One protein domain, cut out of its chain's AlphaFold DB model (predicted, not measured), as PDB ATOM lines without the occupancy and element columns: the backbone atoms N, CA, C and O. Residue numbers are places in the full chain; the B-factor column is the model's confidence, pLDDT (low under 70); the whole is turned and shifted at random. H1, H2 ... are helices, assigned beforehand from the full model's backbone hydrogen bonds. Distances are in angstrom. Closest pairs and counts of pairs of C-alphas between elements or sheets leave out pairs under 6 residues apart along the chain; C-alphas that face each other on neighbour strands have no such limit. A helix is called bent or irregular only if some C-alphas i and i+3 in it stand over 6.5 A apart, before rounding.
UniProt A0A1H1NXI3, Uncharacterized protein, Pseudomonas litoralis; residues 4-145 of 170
ATOM      1  N   ALA A   4     331.103 133.327 309.102       58.50
ATOM      2  CA  ALA A   4     330.531 132.960 310.398       58.50
ATOM      3  C   ALA A   4     331.429 131.992 311.188       58.50
ATOM      4  O   ALA A   4     331.359 131.916 312.405       58.50
ATOM      5  N   THR A   5     332.293 131.245 310.506       67.31
ATOM      6  CA  THR A   5     332.981 130.107 311.115       67.31
ATOM      7  C   THR A   5     334.172 130.481 312.006       67.31
ATOM      8  O   THR A   5     334.224 130.013 313.145       67.31
ATOM      9  N   PRO A   6     335.098 131.353 311.558       74.38
ATOM     10  CA  PRO A   6     336.133 131.900 312.435       74.38
ATOM     11  C   PRO A   6     335.529 132.717 313.582       74.38
ATOM     12  O   PRO A   6     336.015 132.637 314.703       74.38
ATOM     13  N   ALA A   7     334.427 133.433 313.321       74.31
ATOM     14  CA  ALA A   7     333.726 134.226 314.327       74.31
ATOM     15  C   ALA A   7     333.231 133.365 315.503       74.31
ATOM     16  O   ALA A   7     333.522 133.699 316.647       74.31
ATOM     17  N   VAL A   8     332.603 132.209 315.234       76.38
ATOM     18  CA  VAL A   8     332.173 131.266 316.288       76.38
ATOM     19  C   VAL A   8     333.353 130.796 317.141       76.38
ATOM     20  O   VAL A   8     333.240 130.741 318.364       76.38
ATOM     21  N   ILE A   9     334.482 130.452 316.515       78.50
ATOM     22  CA  ILE A   9     335.659 129.934 317.226       78.50
ATOM     23  C   ILE A   9     336.274 131.029 318.103       78.50
ATOM     24  O   ILE A   9     336.486 130.812 319.294       78.50
ATOM     25  N   THR A  10     336.517 132.214 317.543       80.44
ATOM     26  CA  THR A  10     337.091 133.346 318.282       80.44
ATOM     27  C   THR A  10     336.178 133.794 319.420       80.44
ATOM     28  O   THR A  10     336.653 134.008 320.534       80.44
ATOM     29  N   ALA A  11     334.871 133.879 319.177       76.81
ATOM     30  CA  ALA A  11     333.911 134.276 320.195       76.81
ATOM     31  C   ALA A  11     333.815 133.236 321.324       76.81
ATOM     32  O   ALA A  11     333.798 133.607 322.494       76.81
ATOM     33  N   ALA A  12     333.849 131.936 321.006       77.19
ATOM     34  CA  ALA A  12     333.860 130.883 322.021       77.19
ATOM     35  C   ALA A  12     335.164 130.844 322.841       77.19
ATOM     36  O   ALA A  12     335.121 130.537 324.029       77.19
ATOM     37  N   LEU A  13     336.313 131.181 322.244       79.25
ATOM     38  CA  LEU A  13     337.575 131.343 322.976       79.25
ATOM     39  C   LEU A  13     337.521 132.542 323.934       79.25
ATOM     40  O   LEU A  13     337.863 132.399 325.105       79.25
ATOM     41  N   GLY A  14     337.030 133.694 323.469       78.31
ATOM     42  CA  GLY A  14     336.851 134.881 324.316       78.31
ATOM     43  C   GLY A  14     335.881 134.647 325.478       78.31
ATOM     44  O   GLY A  14     336.077 135.161 326.575       78.31
ATOM     45  N   LEU A  15     334.876 133.799 325.267       80.56
ATOM     46  CA  LEU A  15     333.923 133.386 326.290       80.56
ATOM     47  C   LEU A  15     334.580 132.637 327.457       80.56
ATOM     48  O   LEU A  15     334.245 132.888 328.610       80.56
ATOM     49  N   MET A  16     335.517 131.732 327.157       79.44
ATOM     50  CA  MET A  16     336.237 130.966 328.180       79.44
ATOM     51  C   MET A  16     337.108 131.881 329.047       79.44
ATOM     52  O   MET A  16     337.083 131.760 330.265       79.44
ATOM     53  N   VAL A  17     337.764 132.877 328.442       78.56
ATOM     54  CA  VAL A  17     338.501 133.923 329.180       78.56
ATOM     55  C   VAL A  17     337.562 134.759 330.066       78.56
ATOM     56  O   VAL A  17     337.916 135.149 331.181       78.56
ATOM     57  N   GLY A  18     336.341 135.018 329.588       77.00
ATOM     58  CA  GLY A  18     335.305 135.712 330.353       77.00
ATOM     59  C   GLY A  18     334.835 134.935 331.587       77.00
ATOM     60  O   GLY A  18     334.566 135.548 332.619       77.00
ATOM     61  N   TYR A  19     334.778 133.601 331.516       80.56
ATOM     62  CA  TYR A  19     334.424 132.770 332.668       80.56
ATOM     63  C   TYR A  19     335.475 132.829 333.776       80.56
ATOM     64  O   TYR A  19     335.105 133.097 334.918       80.56
ATOM     65  N   ASP A  20     336.761 132.689 333.446       75.69
ATOM     66  CA  ASP A  20     337.849 132.766 334.435       75.69
ATOM     67  C   ASP A  20     337.830 134.102 335.195       75.69
ATOM     68  O   ASP A  20     337.986 134.152 336.418       75.69
ATOM     69  N   SER A  21     337.549 135.192 334.475       73.81
ATOM     70  CA  SER A  21     337.422 136.533 335.056       73.81
ATOM     71  C   SER A  21     336.223 136.642 336.012       73.81
ATOM     72  O   SER A  21     336.328 137.255 337.073       73.81
ATOM     73  N   ALA A  22     335.091 136.013 335.674       68.81
ATOM     74  CA  ALA A  22     333.878 136.026 336.493       68.81
ATOM     75  C   ALA A  22     333.973 135.120 337.736       68.81
ATOM     76  O   ALA A  22     333.374 135.430 338.768       68.81
ATOM     77  N   VAL A  23     334.731 134.020 337.660       68.75
ATOM     78  CA  VAL A  23     334.981 133.104 338.788       68.75
ATOM     79  C   VAL A  23     335.949 133.723 339.803       68.75
ATOM     80  O   VAL A  23     335.736 133.596 341.009       68.75
ATOM     81  N   GLY A  24     336.972 134.458 339.344       61.38
ATOM     82  CA  GLY A  24     337.950 135.127 340.214       61.38
ATOM     83  C   GLY A  24     337.375 136.238 341.108       61.38
ATOM     84  O   GLY A  24     337.945 136.542 342.154       61.38
ATOM     85  N   ALA A  25     336.216 136.806 340.762       60.00
ATOM     86  CA  ALA A  25     335.565 137.898 341.496       60.00
ATOM     87  C   ALA A  25     334.732 137.444 342.723       60.00
ATOM     88  O   ALA A  25     333.854 138.170 343.197       60.00
ATOM     89  N   ALA A  26     334.964 136.234 343.245       53.91
ATOM     90  CA  ALA A  26     334.093 135.562 344.216       53.91
ATOM     91  C   ALA A  26     334.002 136.194 345.626       53.91
ATOM     92  O   ALA A  26     333.232 135.691 346.445       53.91
ATOM     93  N   ALA A  27     334.688 137.302 345.928       60.16
ATOM     94  CA  ALA A  27     334.532 137.989 347.214       60.16
ATOM     95  C   ALA A  27     334.487 139.520 347.087       60.16
ATOM     96  O   ALA A  27     335.530 140.168 347.010       60.16
ATOM     97  N   PRO A  28     333.280 140.109 347.156       53.94
ATOM     98  CA  PRO A  28     333.166 141.459 347.693       53.94
ATOM     99  C   PRO A  28     332.030 141.619 348.714       53.94
ATOM    100  O   PRO A  28     330.872 141.296 348.452       53.94
ATOM    101  N   SER A  29     332.360 142.202 349.866       57.69
ATOM    102  CA  SER A  29     331.426 142.622 350.920       57.69
ATOM    103  C   SER A  29     330.811 144.013 350.687       57.69
ATOM    104  O   SER A  29     329.990 144.450 351.490       57.69
ATOM    105  N   GLU A  30     331.165 144.708 349.596       60.47
ATOM    106  CA  GLU A  30     330.744 146.092 349.333       60.47
ATOM    107  C   GLU A  30     329.725 146.241 348.181       60.47
ATOM    108  O   GLU A  30     329.810 145.541 347.166       60.47
ATOM    109  N   PRO A  31     328.767 147.186 348.288       63.34
ATOM    110  CA  PRO A  31     327.698 147.380 347.301       63.34
ATOM    111  C   PRO A  31     328.190 147.813 345.909       63.34
ATOM    112  O   PRO A  31     327.540 147.488 344.918       63.34
ATOM    113  N   VAL A  32     329.338 148.494 345.810       61.44
ATOM    114  CA  VAL A  32     329.941 148.898 344.522       61.44
ATOM    115  C   VAL A  32     330.420 147.671 343.742       61.44
ATOM    116  O   VAL A  32     330.030 147.471 342.593       61.44
ATOM    117  N   ALA A  33     331.145 146.774 344.406       65.06
ATOM    118  CA  ALA A  33     331.671 145.560 343.793       65.06
ATOM    119  C   ALA A  33     330.577 144.524 343.446       65.06
ATOM    120  O   ALA A  33     330.753 143.695 342.552       65.06
ATOM    121  N   ARG A  34     329.393 144.598 344.078       65.44
ATOM    122  CA  ARG A  34     328.211 143.821 343.661       65.44
ATOM    123  C   ARG A  34     327.646 144.290 342.314       65.44
ATOM    124  O   ARG A  34     327.240 143.452 341.509       65.44
ATOM    125  N   ASN A  35     327.619 145.601 342.068       72.38
ATOM    126  CA  ASN A  35     327.139 146.163 340.803       72.38
ATOM    127  C   ASN A  35     328.108 145.873 339.651       72.38
ATOM    128  O   ASN A  35     327.660 145.524 338.561       72.38
ATOM    129  N   GLU A  36     329.416 145.951 339.900       74.62
ATOM    130  CA  GLU A  36     330.454 145.598 338.920       74.62
ATOM    131  C   GLU A  36     330.369 144.120 338.524       74.62
ATOM    132  O   GLU A  36     330.261 143.803 337.340       74.62
ATOM    133  N   ARG A  37     330.250 143.211 339.505       73.81
ATOM    134  CA  ARG A  37     330.047 141.778 339.236       73.81
ATOM    135  C   ARG A  37     328.779 141.506 338.422       73.81
ATOM    136  O   ARG A  37     328.781 140.634 337.555       73.81
ATOM    137  N   HIS A  38     327.691 142.229 338.690       79.06
ATOM    138  CA  HIS A  38     326.459 142.081 337.915       79.06
ATOM    139  C   HIS A  38     326.639 142.537 336.458       79.06
ATOM    140  O   HIS A  38     326.169 141.857 335.548       79.06
ATOM    141  N   GLN A  39     327.362 143.637 336.223       82.50
ATOM    142  CA  GLN A  39     327.684 144.101 334.870       82.50
ATOM    143  C   GLN A  39     328.581 143.116 334.118       82.50
ATOM    144  O   GLN A  39     328.346 142.866 332.936       82.50
ATOM    145  N   ASP A  40     329.567 142.515 334.783       80.38
ATOM    146  CA  ASP A  40     330.450 141.535 334.148       80.38
ATOM    147  C   ASP A  40     329.720 140.230 333.816       80.38
ATOM    148  O   ASP A  40     329.857 139.720 332.703       80.38
ATOM    149  N   LEU A  41     328.856 139.737 334.709       83.31
ATOM    150  CA  LEU A  41     327.986 138.594 334.404       83.31
ATOM    151  C   LEU A  41     327.051 138.887 333.226       83.31
ATOM    152  O   LEU A  41     326.868 138.022 332.369       83.31
ATOM    153  N   GLN A  42     326.505 140.103 333.146       86.81
ATOM    154  CA  GLN A  42     325.658 140.514 332.028       86.81
ATOM    155  C   GLN A  42     326.443 140.545 330.709       86.81
ATOM    156  O   GLN A  42     325.978 139.999 329.712       86.81
ATOM    157  N   ARG A  43     327.668 141.087 330.706       86.06
ATOM    158  CA  ARG A  43     328.550 141.075 329.525       86.06
ATOM    159  C   ARG A  43     328.867 139.654 329.065       86.06
ATOM    160  O   ARG A  43     328.844 139.375 327.868       86.06
ATOM    161  N   VAL A  44     329.157 138.745 329.999       86.50
ATOM    162  CA  VAL A  44     329.393 137.334 329.659       86.50
ATOM    163  C   VAL A  44     328.118 136.701 329.099       86.50
ATOM    164  O   VAL A  44     328.198 135.998 328.095       86.50
ATOM    165  N   ALA A  45     326.943 136.985 329.667       88.19
ATOM    166  CA  ALA A  45     325.667 136.505 329.139       88.19
ATOM    167  C   ALA A  45     325.392 137.007 327.708       88.19
ATOM    168  O   ALA A  45     325.015 136.217 326.840       88.19
ATOM    169  N   ASP A  46     325.654 138.283 327.424       88.94
ATOM    170  CA  ASP A  46     325.504 138.858 326.083       88.94
ATOM    171  C   ASP A  46     326.466 138.189 325.082       88.94
ATOM    172  O   ASP A  46     326.072 137.819 323.970       88.94
ATOM    173  N   ASN A  47     327.707 137.924 325.505       88.31
ATOM    174  CA  ASN A  47     328.681 137.176 324.709       88.31
ATOM    175  C   ASN A  47     328.226 135.731 324.450       88.31
ATOM    176  O   ASN A  47     328.331 135.251 323.319       88.31
ATOM    177  N   ILE A  48     327.670 135.044 325.458       89.31
ATOM    178  CA  ILE A  48     327.065 133.710 325.299       89.31
ATOM    179  C   ILE A  48     325.973 133.764 324.224       89.31
ATOM    180  O   ILE A  48     325.964 132.933 323.310       89.31
ATOM    181  N   HIS A  49     325.060 134.731 324.304       91.25
ATOM    182  CA  HIS A  49     323.978 134.867 323.333       91.25
ATOM    183  C   HIS A  49     324.490 135.104 321.912       91.25
ATOM    184  O   HIS A  49     323.979 134.481 320.973       91.25
ATOM    185  N   SER A  50     325.530 135.923 321.760       89.81
ATOM    186  CA  SER A  50     326.201 136.140 320.478       89.81
ATOM    187  C   SER A  50     326.775 134.834 319.910       89.81
ATOM    188  O   SER A  50     326.433 134.438 318.795       89.81
ATOM    189  N   VAL A  51     327.522 134.069 320.718       89.62
ATOM    190  CA  VAL A  51     328.079 132.765 320.304       89.62
ATOM    191  C   VAL A  51     326.979 131.775 319.910       89.62
ATOM    192  O   VAL A  51     327.123 131.046 318.928       89.62
ATOM    193  N   ILE A  52     325.863 131.738 320.646       92.19
ATOM    194  CA  ILE A  52     324.712 130.888 320.296       92.19
ATOM    195  C   ILE A  52     324.143 131.290 318.934       92.19
ATOM    196  O   ILE A  52     323.827 130.413 318.124       92.19
ATOM    197  N   SER A  53     323.986 132.590 318.689       92.44
ATOM    198  CA  SER A  53     323.483 133.116 317.419       92.44
ATOM    199  C   SER A  53     324.391 132.709 316.258       92.44
ATOM    200  O   SER A  53     323.921 132.115 315.283       92.44
ATOM    201  N   ASP A  54     325.697 132.915 316.403       90.50
ATOM    202  CA  ASP A  54     326.677 132.578 315.371       90.50
ATOM    203  C   ASP A  54     326.736 131.064 315.115       90.50
ATOM    204  O   ASP A  54     326.764 130.614 313.965       90.50
ATOM    205  N   ALA A  55     326.664 130.245 316.171       90.88
ATOM    206  CA  ALA A  55     326.619 128.790 316.045       90.88
ATOM    207  C   ALA A  55     325.352 128.308 315.313       90.88
ATOM    208  O   ALA A  55     325.416 127.377 314.505       90.88
ATOM    209  N   ARG A  56     324.203 128.957 315.537       93.38
ATOM    210  CA  ARG A  56     322.958 128.675 314.800       93.38
ATOM    211  C   ARG A  56     323.047 129.116 313.340       93.38
ATOM    212  O   ARG A  56     322.564 128.402 312.463       93.38
ATOM    213  N   ALA A  57     323.685 130.249 313.056       92.25
ATOM    214  CA  ALA A  57     323.921 130.699 311.685       92.25
ATOM    215  C   ALA A  57     324.836 129.725 310.922       92.25
ATOM    216  O   ALA A  57     324.580 129.395 309.758       92.25
ATOM    217  N   LEU A  58     325.865 129.200 311.596       92.06
ATOM    218  CA  LEU A  58     326.717 128.137 311.075       92.06
ATOM    219  C   LEU A  58     325.904 126.867 310.779       92.06
ATOM    220  O   LEU A  58     325.991 126.327 309.674       92.06
ATOM    221  N   GLU A  59     325.072 126.422 311.726       94.44
ATOM    222  CA  GLU A  59     324.179 125.269 311.547       94.44
ATOM    223  C   GLU A  59     323.260 125.448 310.328       94.44
ATOM    224  O   GLU A  59     323.157 124.544 309.495       94.44
ATOM    225  N   ALA A  60     322.614 126.608 310.195       94.75
ATOM    226  CA  ALA A  60     321.711 126.910 309.087       94.75
ATOM    227  C   ALA A  60     322.442 126.896 307.736       94.75
ATOM    228  O   ALA A  60     321.964 126.287 306.774       94.75
ATOM    229  N   THR A  61     323.636 127.498 307.684       94.19
ATOM    230  CA  THR A  61     324.486 127.521 306.488       94.19
ATOM    231  C   THR A  61     324.816 126.103 306.035       94.19
ATOM    232  O   THR A  61     324.544 125.733 304.892       94.19
ATOM    233  N   TYR A  62     325.341 125.272 306.936       93.94
ATOM    234  CA  TYR A  62     325.726 123.906 306.587       93.94
ATOM    235  C   TYR A  62     324.527 122.989 306.352       93.94
ATOM    236  O   TYR A  62     324.606 122.091 305.522       93.94
ATOM    237  N   THR A  63     323.384 123.244 306.986       95.50
ATOM    238  CA  THR A  63     322.133 122.545 306.660       95.50
ATOM    239  C   THR A  63     321.712 122.810 305.215       95.50
ATOM    240  O   THR A  63     321.340 121.876 304.506       95.50
ATOM    241  N   SER A  64     321.798 124.061 304.758       94.62
ATOM    242  CA  SER A  64     321.524 124.417 303.362       94.62
ATOM    243  C   SER A  64     322.508 123.741 302.402       94.62
ATOM    244  O   SER A  64     322.099 123.150 301.403       94.62
ATOM    245  N   LEU A  65     323.800 123.737 302.745       93.69
ATOM    246  CA  LEU A  65     324.835 123.084 301.943       93.69
ATOM    247  C   LEU A  65     324.642 121.567 301.841       93.69
ATOM    248  O   LEU A  65     324.769 121.023 300.749       93.69
ATOM    249  N   VAL A  66     324.282 120.894 302.939       94.25
ATOM    250  CA  VAL A  66     323.953 119.458 302.935       94.25
ATOM    251  C   VAL A  66     322.758 119.185 302.027       94.25
ATOM    252  O   VAL A  66     322.844 118.316 301.169       94.25
ATOM    253  N   LYS A  67     321.670 119.960 302.150       94.56
ATOM    254  CA  LYS A  67     320.493 119.817 301.273       94.56
ATOM    255  C   LYS A  67     320.838 120.024 299.799       94.56
ATOM    256  O   LYS A  67     320.293 119.352 298.930       94.56
ATOM    257  N   ARG A  68     321.739 120.961 299.497       93.12
ATOM    258  CA  ARG A  68     322.205 121.177 298.127       93.12
ATOM    259  C   ARG A  68     323.047 119.997 297.640       93.12
ATOM    260  O   ARG A  68     322.809 119.508 296.544       93.12
ATOM    261  N   ALA A  69     323.961 119.495 298.464       91.38
ATOM    262  CA  ALA A  69     324.804 118.345 298.144       91.38
ATOM    263  C   ALA A  69     324.025 117.041 297.919       91.38
ATOM    264  O   ALA A  69     324.485 116.186 297.176       91.38
ATOM    265  N   THR A  70     322.850 116.878 298.531       90.56
ATOM    266  CA  THR A  70     321.996 115.708 298.268       90.56
ATOM    267  C   THR A  70     321.213 115.816 296.960       90.56
ATOM    268  O   THR A  70     320.817 114.796 296.412       90.56
ATOM    269  N   ASN A  71     320.977 117.035 296.463       91.69
ATOM    270  CA  ASN A  71     320.150 117.285 295.276       91.69
ATOM    271  C   ASN A  71     320.971 117.572 294.009       91.69
ATOM    272  O   ASN A  71     320.437 117.537 292.905       91.69
ATOM    273  N   THR A  72     322.251 117.899 294.162       89.62
ATOM    274  CA  THR A  72     323.162 118.278 293.076       89.62
ATOM    275  C   THR A  72     324.527 117.666 293.324       89.62
ATOM    276  O   THR A  72     324.906 117.482 294.478       89.62
ATOM    277  N   ASP A  73     325.279 117.398 292.253       88.06
ATOM    278  CA  ASP A  73     326.658 116.929 292.382       88.06
ATOM    279  C   ASP A  73     327.477 117.941 293.193       88.06
ATOM    280  O   ASP A  73     327.647 119.101 292.806       88.06
ATOM    281  N   ILE A  74     327.967 117.493 294.348       90.81
ATOM    282  CA  ILE A  74     328.722 118.323 295.283       90.81
ATOM    283  C   ILE A  74     330.024 118.841 294.661       90.81
ATOM    284  O   ILE A  74     330.478 119.930 295.014       90.81
ATOM    285  N   ARG A  75     330.572 118.120 293.672       89.38
ATOM    286  CA  ARG A  75     331.780 118.515 292.937       89.38
ATOM    287  C   ARG A  75     331.597 119.798 292.125       89.38
ATOM    288  O   ARG A  75     332.582 120.413 291.735       89.38
ATOM    289  N   ALA A  76     330.355 120.228 291.884       88.56
ATOM    290  CA  ALA A  76     330.062 121.475 291.183       88.56
ATOM    291  C   ALA A  76     330.330 122.733 292.030       88.56
ATOM    292  O   ALA A  76     330.377 123.836 291.490       88.56
ATOM    293  N   PHE A  77     330.450 122.604 293.356       87.31
ATOM    294  CA  PHE A  77     330.576 123.761 294.252       87.31
ATOM    295  C   PHE A  77     331.479 123.537 295.469       87.31
ATOM    296  O   PHE A  77     331.571 124.413 296.330       87.31
ATOM    297  N   VAL A  78     332.111 122.374 295.558       90.44
ATOM    298  CA  VAL A  78     333.194 122.067 296.488       90.44
ATOM    299  C   VAL A  78     334.372 121.645 295.630       90.44
ATOM    300  O   VAL A  78     334.182 121.007 294.599       90.44
ATOM    301  N   SER A  79     335.574 122.047 296.008       90.56
ATOM    302  CA  SER A  79     336.818 121.577 295.411       90.56
ATOM    303  C   SER A  79     337.493 120.559 296.337       90.56
ATOM    304  O   SER A  79     337.211 120.536 297.537       90.56
ATOM    305  N   PRO A  80     338.403 119.715 295.826       87.94
ATOM    306  CA  PRO A  80     339.207 118.835 296.673       87.94
ATOM    307  C   PRO A  80     339.989 119.604 297.751       87.94
ATOM    308  O   PRO A  80     340.094 119.130 298.880       87.94
ATOM    309  N   ASP A  81     340.471 120.808 297.427       87.69
ATOM    310  CA  ASP A  81     341.230 121.663 298.348       87.69
ATOM    311  C   ASP A  81     340.384 122.112 299.551       87.69
ATOM    312  O   ASP A  81     340.889 122.221 300.671       87.69
ATOM    313  N   ASP A  82     339.068 122.276 299.363       89.19
ATOM    314  CA  ASP A  82     338.142 122.630 300.445       89.19
ATOM    315  C   ASP A  82     338.016 121.517 301.504       89.19
ATOM    316  O   ASP A  82     337.609 121.794 302.636       89.19
ATOM    317  N   LEU A  83     338.361 120.259 301.181       90.19
ATOM    318  CA  LEU A  83     338.310 119.154 302.147       90.19
ATOM    319  C   LEU A  83     339.261 119.385 303.319       90.19
ATOM    320  O   LEU A  83     338.863 119.173 304.464       90.19
ATOM    321  N   GLY A  84     340.482 119.856 303.044       89.25
ATOM    322  CA  GLY A  84     341.465 120.152 304.087       89.25
ATOM    323  C   GLY A  84     340.961 121.242 305.030       89.25
ATOM    324  O   GLY A  84     341.030 121.099 306.251       89.25
ATOM    325  N   THR A  85     340.347 122.292 304.479       90.62
ATOM    326  CA  THR A  85     339.784 123.379 305.289       90.62
ATOM    327  C   THR A  85     338.563 122.938 306.096       90.62
ATOM    328  O   THR A  85     338.379 123.369 307.235       90.62
ATOM    329  N   LEU A  86     337.718 122.060 305.548       91.06
ATOM    330  CA  LEU A  86     336.598 121.470 306.285       91.06
ATOM    331  C   LEU A  86     337.074 120.549 307.419       91.06
ATOM    332  O   LEU A  86     336.476 120.551 308.497       91.06
ATOM    333  N   GLU A  87     338.144 119.786 307.203       92.38
ATOM    334  CA  GLU A  87     338.744 118.937 308.231       92.38
ATOM    335  C   GLU A  87     339.345 119.777 309.368       92.38
ATOM    336  O   GLU A  87     339.075 119.518 310.545       92.38
ATOM    337  N   GLU A  88     340.117 120.813 309.033       91.75
ATOM    338  CA  GLU A  88     340.676 121.754 310.008       91.75
ATOM    339  C   GLU A  88     339.571 122.436 310.817       91.75
ATOM    340  O   GLU A  88     339.626 122.505 312.047       91.75
ATOM    341  N   LEU A  89     338.499 122.852 310.145       90.38
ATOM    342  CA  LEU A  89     337.334 123.408 310.806       90.38
ATOM    343  C   LEU A  89     336.718 122.433 311.823       90.38
ATOM    344  O   LEU A  89     336.397 122.822 312.948       90.38
ATOM    345  N   LEU A  90     336.543 121.164 311.453       93.44
ATOM    346  CA  LEU A  90     336.008 120.154 312.366       93.44
ATOM    347  C   LEU A  90     336.905 119.953 313.588       93.44
ATOM    348  O   LEU A  90     336.382 119.824 314.700       93.44
ATOM    349  N   LYS A  91     338.231 119.968 313.400       92.19
ATOM    350  CA  LYS A  91     339.210 119.912 314.496       92.19
ATOM    351  C   LYS A  91     339.074 121.124 315.416       92.19
ATOM    352  O   LYS A  91     338.975 120.946 316.629       92.19
ATOM    353  N   ASN A  92     338.964 122.327 314.858       91.06
ATOM    354  CA  ASN A  92     338.827 123.559 315.634       91.06
ATOM    355  C   ASN A  92     337.515 123.597 316.434       91.06
ATOM    356  O   ASN A  92     337.534 123.853 317.637       91.06
ATOM    357  N   LEU A  93     336.380 123.251 315.814       91.81
ATOM    358  CA  LEU A  93     335.091 123.151 316.514       91.81
ATOM    359  C   LEU A  93     335.125 122.094 317.622       91.81
ATOM    360  O   LEU A  93     334.543 122.291 318.688       91.81
ATOM    361  N   ARG A  94     335.827 120.977 317.400       92.00
ATOM    362  CA  ARG A  94     336.033 119.962 318.435       92.00
ATOM    363  C   ARG A  94     336.895 120.487 319.586       92.00
ATOM    364  O   ARG A  94     336.570 120.209 320.736       92.00
ATOM    365  N   GLY A  95     337.948 121.247 319.291       89.12
ATOM    366  CA  GLY A  95     338.769 121.918 320.300       89.12
ATOM    367  C   GLY A  95     337.935 122.846 321.183       89.12
ATOM    368  O   GLY A  95     338.004 122.753 322.406       89.12
ATOM    369  N   VAL A  96     337.057 123.646 320.572       90.06
ATOM    370  CA  VAL A  96     336.116 124.518 321.293       90.06
ATOM    371  C   VAL A  96     335.155 123.718 322.180       90.06
ATOM    372  O   VAL A  96     334.956 124.074 323.336       90.06
ATOM    373  N   GLU A  97     334.579 122.615 321.692       92.00
ATOM    374  CA  GLU A  97     333.716 121.751 322.517       92.00
ATOM    375  C   GLU A  97     334.438 121.190 323.748       92.00
ATOM    376  O   GLU A  97     333.838 121.086 324.821       92.00
ATOM    377  N   VAL A  98     335.699 120.783 323.579       91.62
ATOM    378  CA  VAL A  98     336.527 120.250 324.665       91.62
ATOM    379  C   VAL A  98     336.851 121.352 325.668       91.62
ATOM    380  O   VAL A  98     336.657 121.130 326.860       91.62
ATOM    381  N   GLY A  99     337.248 122.537 325.194       88.06
ATOM    382  CA  GLY A  99     337.498 123.703 326.042       88.06
ATOM    383  C   GLY A  99     336.265 124.084 326.860       88.06
ATOM    384  O   GLY A  99     336.322 124.127 328.082       88.06
ATOM    385  N   LEU A 100     335.106 124.220 326.209       89.62
ATOM    386  CA  LEU A 100     333.852 124.532 326.900       89.62
ATOM    387  C   LEU A 100     333.440 123.451 327.899       89.62
ATOM    388  O   LEU A 100     332.805 123.758 328.897       89.62
ATOM    389  N   LYS A 101     333.767 122.179 327.657       91.06
ATOM    390  CA  LYS A 101     333.477 121.109 328.618       91.06
ATOM    391  C   LYS A 101     334.328 121.221 329.891       91.06
ATOM    392  O   LYS A 101     333.867 120.754 330.927       91.06
ATOM    393  N   GLY A 102     335.542 121.758 329.789       87.88
ATOM    394  CA  GLY A 102     336.480 121.907 330.904       87.88
ATOM    395  C   GLY A 102     336.470 123.282 331.571       87.88
ATOM    396  O   GLY A 102     337.256 123.482 332.484       87.88
ATOM    397  N   ALA A 103     335.634 124.217 331.111       88.06
ATOM    398  CA  ALA A 103     335.569 125.563 331.668       88.06
ATOM    399  C   ALA A 103     334.857 125.579 333.030       88.06
ATOM    400  O   ALA A 103     333.819 124.931 333.193       88.06
ATOM    401  N   ASP A 104     335.375 126.376 333.964       85.94
ATOM    402  CA  ASP A 104     334.720 126.658 335.239       85.94
ATOM    403  C   ASP A 104     333.668 127.753 335.042       85.94
ATOM    404  O   ASP A 104     333.978 128.901 334.739       85.94
ATOM    405  N   VAL A 105     332.391 127.390 335.168       87.56
ATOM    406  CA  VAL A 105     331.268 128.270 334.818       87.56
ATOM    407  C   VAL A 105     330.556 128.749 336.085       87.56
ATOM    408  O   VAL A 105     330.145 127.905 336.889       87.56
ATOM    409  N   PRO A 106     330.327 130.066 336.253       85.81
ATOM    410  CA  PRO A 106     329.485 130.589 337.328       85.81
ATOM    411  C   PRO A 106     328.092 129.949 337.317       85.81
ATOM    412  O   PRO A 106     327.493 129.767 336.254       85.81
ATOM    413  N   ALA A 107     327.556 129.621 338.494       86.62
ATOM    414  CA  ALA A 107     326.286 128.899 338.621       86.62
ATOM    415  C   ALA A 107     325.128 129.617 337.903       86.62
ATOM    416  O   ALA A 107     324.279 128.974 337.291       86.62
ATOM    417  N   GLU A 108     325.147 130.949 337.910       86.56
ATOM    418  CA  GLU A 108     324.162 131.826 337.279       86.56
ATOM    419  C   GLU A 108     324.150 131.715 335.744       86.56
ATOM    420  O   GLU A 108     323.138 132.010 335.109       86.56
ATOM    421  N   LEU A 109     325.256 131.274 335.135       89.44
ATOM    422  CA  LEU A 109     325.422 131.155 333.684       89.44
ATOM    423  C   LEU A 109     325.388 129.704 333.191       89.44
ATOM    424  O   LEU A 109     325.497 129.466 331.986       89.44
ATOM    425  N   MET A 110     325.218 128.729 334.086       90.25
ATOM    426  CA  MET A 110     325.303 127.303 333.757       90.25
ATOM    427  C   MET A 110     324.313 126.888 332.656       90.25
ATOM    428  O   MET A 110     324.683 126.201 331.700       90.25
ATOM    429  N   ASP A 111     323.067 127.357 332.730       93.00
ATOM    430  CA  ASP A 111     322.045 127.038 331.726       93.00
ATOM    431  C   ASP A 111     322.384 127.620 330.349       93.00
ATOM    432  O   ASP A 111     322.243 126.947 329.321       93.00
ATOM    433  N   LEU A 112     322.870 128.862 330.320       91.56
ATOM    434  CA  LEU A 112     323.314 129.543 329.103       91.56
ATOM    435  C   LEU A 112     324.533 128.843 328.495       91.56
ATOM    436  O   LEU A 112     324.564 128.557 327.296       91.56
ATOM    437  N   HIS A 113     325.497 128.466 329.328       92.69
ATOM    438  CA  HIS A 113     326.660 127.689 328.926       92.69
ATOM    439  C   HIS A 113     326.267 126.342 328.295       92.69
ATOM    440  O   HIS A 113     326.769 125.962 327.230       92.69
ATOM    441  N   MET A 114     325.313 125.625 328.893       94.31
ATOM    442  CA  MET A 114     324.812 124.369 328.330       94.31
ATOM    443  C   MET A 114     324.121 124.572 326.977       94.31
ATOM    444  O   MET A 114     324.230 123.714 326.093       94.31
ATOM    445  N   GLN A 115     323.449 125.707 326.769       94.31
ATOM    446  CA  GLN A 115     322.881 126.062 325.469       94.31
ATOM    447  C   GLN A 115     323.961 126.329 324.414       94.31
ATOM    448  O   GLN A 115     323.834 125.812 323.301       94.31
ATOM    449  N   VAL A 116     325.040 127.044 324.758       93.38
ATOM    450  CA  VAL A 116     326.205 127.253 323.870       93.38
ATOM    451  C   VAL A 116     326.776 125.917 323.419       93.38
ATOM    452  O   VAL A 116     326.911 125.666 322.221       93.38
ATOM    453  N   ARG A 117     327.052 125.018 324.372       94.50
ATOM    454  CA  ARG A 117     327.621 123.696 324.074       94.50
ATOM    455  C   ARG A 117     326.745 122.897 323.116       94.50
ATOM    456  O   ARG A 117     327.256 122.288 322.178       94.50
ATOM    457  N   ARG A 118     325.423 122.925 323.311       95.44
ATOM    458  CA  ARG A 118     324.466 122.274 322.403       95.44
ATOM    459  C   ARG A 118     324.458 122.920 321.017       95.44
ATOM    460  O   ARG A 118     324.416 122.193 320.028       95.44
ATOM    461  N   ALA A 119     324.482 124.251 320.932       93.88
ATOM    462  CA  ALA A 119     324.465 124.973 319.659       93.88
ATOM    463  C   ALA A 119     325.721 124.677 318.824       93.88
ATOM    464  O   ALA A 119     325.608 124.317 317.652       93.88
ATOM    465  N   ILE A 120     326.904 124.724 319.441       93.44
ATOM    466  CA  ILE A 120     328.175 124.405 318.777       93.44
ATOM    467  C   ILE A 120     328.206 122.939 318.336       93.44
ATOM    468  O   ILE A 120     328.565 122.658 317.191       93.44
ATOM    469  N   ALA A 121     327.755 122.012 319.189       94.06
ATOM    470  CA  ALA A 121     327.699 120.596 318.837       94.06
ATOM    471  C   ALA A 121     326.791 120.322 317.629       94.06
ATOM    472  O   ALA A 121     327.169 119.575 316.725       94.06
ATOM    473  N   LYS A 122     325.621 120.971 317.564       95.06
ATOM    474  CA  LYS A 122     324.731 120.894 316.394       95.06
ATOM    475  C   LYS A 122     325.396 121.452 315.138       95.06
ATOM    476  O   LYS A 122     325.375 120.786 314.102       95.06
ATOM    477  N   GLY A 123     326.023 122.625 315.240       93.44
ATOM    478  CA  GLY A 123     326.790 123.227 314.149       93.44
ATOM    479  C   GLY A 123     327.860 122.271 313.617       93.44
ATOM    480  O   GLY A 123     327.864 121.952 312.427       93.44
ATOM    481  N   ARG A 124     328.693 121.712 314.503       94.94
ATOM    482  CA  ARG A 124     329.733 120.735 314.143       94.94
ATOM    483  C   ARG A 124     329.154 119.486 313.483       94.94
ATOM    484  O   ARG A 124     329.707 119.030 312.487       94.94
ATOM    485  N   SER A 125     328.040 118.946 313.978       96.12
ATOM    486  CA  SER A 125     327.369 117.803 313.341       96.12
ATOM    487  C   SER A 125     326.950 118.096 311.897       96.12
ATOM    488  O   SER A 125     327.076 117.219 311.044       96.12
ATOM    489  N   ARG A 126     326.494 119.319 311.585       95.06
ATOM    490  CA  ARG A 126     326.154 119.706 310.202       95.06
ATOM    491  C   ARG A 126     327.386 119.869 309.321       95.06
ATOM    492  O   ARG A 126     327.365 119.399 308.184       95.06
ATOM    493  N   VAL A 127     328.459 120.458 309.848       95.00
ATOM    494  CA  VAL A 127     329.750 120.525 309.145       95.00
ATOM    495  C   VAL A 127     330.268 119.118 308.846       95.00
ATOM    496  O   VAL A 127     330.691 118.850 307.728       95.00
ATOM    497  N   ALA A 128     330.172 118.195 309.808       96.06
ATOM    498  CA  ALA A 128     330.641 116.819 309.654       96.06
ATOM    499  C   ALA A 128     329.842 116.053 308.596       96.06
ATOM    500  O   ALA A 128     330.426 115.341 307.783       96.06
ATOM    501  N   ALA A 129     328.518 116.234 308.565       95.75
ATOM    502  CA  ALA A 129     327.676 115.654 307.524       95.75
ATOM    503  C   ALA A 129     328.075 116.167 306.132       95.75
ATOM    504  O   ALA A 129     328.239 115.376 305.207       95.75
ATOM    505  N   PHE A 130     328.290 117.478 305.992       95.19
ATOM    506  CA  PHE A 130     328.733 118.066 304.731       95.19
ATOM    507  C   PHE A 130     330.121 117.574 304.308       95.19
ATOM    508  O   PHE A 130     330.303 117.167 303.164       95.19
ATOM    509  N   TYR A 131     331.077 117.551 305.240       94.75
ATOM    510  CA  TYR A 131     332.415 117.009 305.012       94.75
ATOM    511  C   TYR A 131     332.360 115.548 304.567       94.75
ATOM    512  O   TYR A 131     333.035 115.187 303.614       94.75
ATOM    513  N   SER A 132     331.525 114.718 305.197       94.12
ATOM    514  CA  SER A 132     331.392 113.312 304.808       94.12
ATOM    515  C   SER A 132     330.879 113.156 303.378       94.12
ATOM    516  O   SER A 132     331.370 112.288 302.663       94.12
ATOM    517  N   LEU A 133     329.911 113.976 302.957       93.69
ATOM    518  CA  LEU A 133     329.413 113.963 301.578       93.69
ATOM    519  C   LEU A 133     330.501 114.406 300.593       93.69
ATOM    520  O   LEU A 133     330.693 113.771 299.561       93.69
ATOM    521  N   ALA A 134     331.244 115.460 300.933       93.25
ATOM    522  CA  ALA A 134     332.351 115.938 300.113       93.25
ATOM    523  C   ALA A 134     333.451 114.881 299.998       93.25
ATOM    524  O   ALA A 134     333.848 114.519 298.899       93.25
ATOM    525  N   TRP A 135     333.882 114.308 301.118       93.56
ATOM    526  CA  TRP A 135     334.911 113.277 301.147       93.56
ATOM    527  C   TRP A 135     334.514 112.038 300.336       93.56
ATOM    528  O   TRP A 135     335.325 111.534 299.563       93.56
ATOM    529  N   GLN A 136     333.258 111.586 300.440       90.75
ATOM    530  CA  GLN A 136     332.729 110.486 299.622       90.75
ATOM    531  C   GLN A 136     332.739 110.808 298.126       90.75
ATOM    532  O   GLN A 136     332.947 109.915 297.311       90.75
ATOM    533  N   ALA A 137     332.542 112.074 297.753       90.31
ATOM    534  CA  ALA A 137     332.590 112.477 296.357       90.31
ATOM    535  C   ALA A 137     334.008 112.455 295.775       90.31
ATOM    536  O   ALA A 137     334.131 112.337 294.564       90.31
ATOM    537  N   TYR A 138     335.070 112.552 296.575       89.00
ATOM    538  CA  TYR A 138     336.457 112.531 296.075       89.00
ATOM    539  C   TYR A 138     337.217 111.252 296.401       89.00
ATOM    540  O   TYR A 138     338.255 110.993 295.800       89.00
ATOM    541  N   THR A 139     336.710 110.445 297.328       84.44
ATOM    542  CA  THR A 139     337.355 109.194 297.712       84.44
ATOM    543  C   THR A 139     336.806 108.056 296.877       84.44
ATOM    544  O   THR A 139     335.612 107.763 296.904       84.44
ATOM    545  N   GLU A 140     337.694 107.382 296.159       76.62
ATOM    546  CA  GLU A 140     337.331 106.185 295.421       76.62
ATOM    547  C   GLU A 140     336.964 105.055 296.405       76.62
ATOM    548  O   GLU A 140     337.748 104.745 297.312       76.62
ATOM    549  N   PRO A 141     335.775 104.436 296.282       71.75
ATOM    550  CA  PRO A 141     335.399 103.324 297.136       71.75
ATOM    551  C   PRO A 141     336.403 102.184 296.985       71.75
ATOM    552  O   PRO A 141     336.604 101.648 295.895       71.75
ATOM    553  N   LYS A 142     337.011 101.761 298.095       72.06
ATOM    554  CA  LYS A 142     337.869 100.578 298.093       72.06
ATOM    555  C   LYS A 142     336.993  99.344 297.887       72.06
ATOM    556  O   LYS A 142     336.385  98.844 298.834       72.06
ATOM    557  N   VAL A 143     336.927  98.852 296.654       68.56
ATOM    558  CA  VAL A 143     336.252  97.592 296.336       68.56
ATOM    559  C   VAL A 143     337.061  96.462 296.965       68.56
ATOM    560  O   VAL A 143     338.099  96.041 296.456       68.56
ATOM    561  N   VAL A 144     336.609  95.981 298.119       70.00
ATOM    562  CA  VAL A 144     337.136  94.750 298.701       70.00
ATOM    563  C   VAL A 144     336.542  93.608 297.889       70.00
ATOM    564  O   VAL A 144     335.333  93.391 297.930       70.00
ATOM    565  N   ALA A 145     337.378  92.896 297.131       61.62
ATOM    566  CA  ALA A 145     336.956  91.692 296.429       61.62
ATOM    567  C   ALA A 145     336.384  90.702 297.453       61.62
ATOM    568  O   ALA A 145     337.116  90.113 298.253       61.62
TER     569      ALA A 145
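What this domain is: This is residues 4 to 145 of the 170 residues of an uncharacterized protein of Pseudomonas litoralis (UniProt A0A1H1NXI3). A long, slender bundle of four helices, up and down, has the longest helix, H2, running along most of its length, with H1 and H4 packed on it and H3 bridging H1 and H4 on the side away from H2. A short tail, residues 140 to 145, sticks out at one end. The printed part has 142 residues with four named helices, H1, H2, H3 and H4 in that order, and no named strand: the class is all helix. The whole is loose, with a radius of gyration of the C-alphas of 19.4 A, and spans 74 by 28 by 22 A.

How they stand to each other: H2, residues 31 to 71, touches H4, residues 107 to 138, at a shallow tilt of 21 degrees, the same way; their closest C-alphas, those of Glu 59 and Gly 123, are 4.2 A apart. H1, residues 4 to 24, forms a helical hairpin with H2, at 25 degrees, closest at the C-alphas of Val 8 and Asp 54, 5.7 A. H3, residues 80 to 102, forms a helical hairpin with H4, at 21 degrees, closest at the C-alphas of Leu 86 and Tyr 131, 6.2 A. H1 and H3 touch, the same way at 16 degrees, closest at the C-alphas of Ile 9 and Val 96, 6.8 A. H2 and H3 are apart; H1 and H4 are near each other. Every O i to N i+4 pair is within hydrogen-bond range in H1 and H2, against 17 of 19 in H3 and 26 of 28 in H4.

Where its parts are: H2 is 60.6 A long, from C-alpha 31 at (327.698, 147.380, 347.301) to C-alpha 71 at (320.150, 117.285, 295.276). H4 is 46.7 A long and irregular, with C-alphas 108 and 111 7.6 A apart; it ends at C-alpha 138, (336.457, 112.531, 296.075). H3 is 34.5 A and H1 30.8 A long.

The domain as a whole: The C-alphas farthest apart, those of Glu 30 and Ala 145, are 76.1 A apart. The printed part has no cut. The link from H3 to H4 is tight, the other two are short. Mean pLDDT of the printed part is 85.1; residues 4 to 5, 22 to 34, 143 and 145 are under 70.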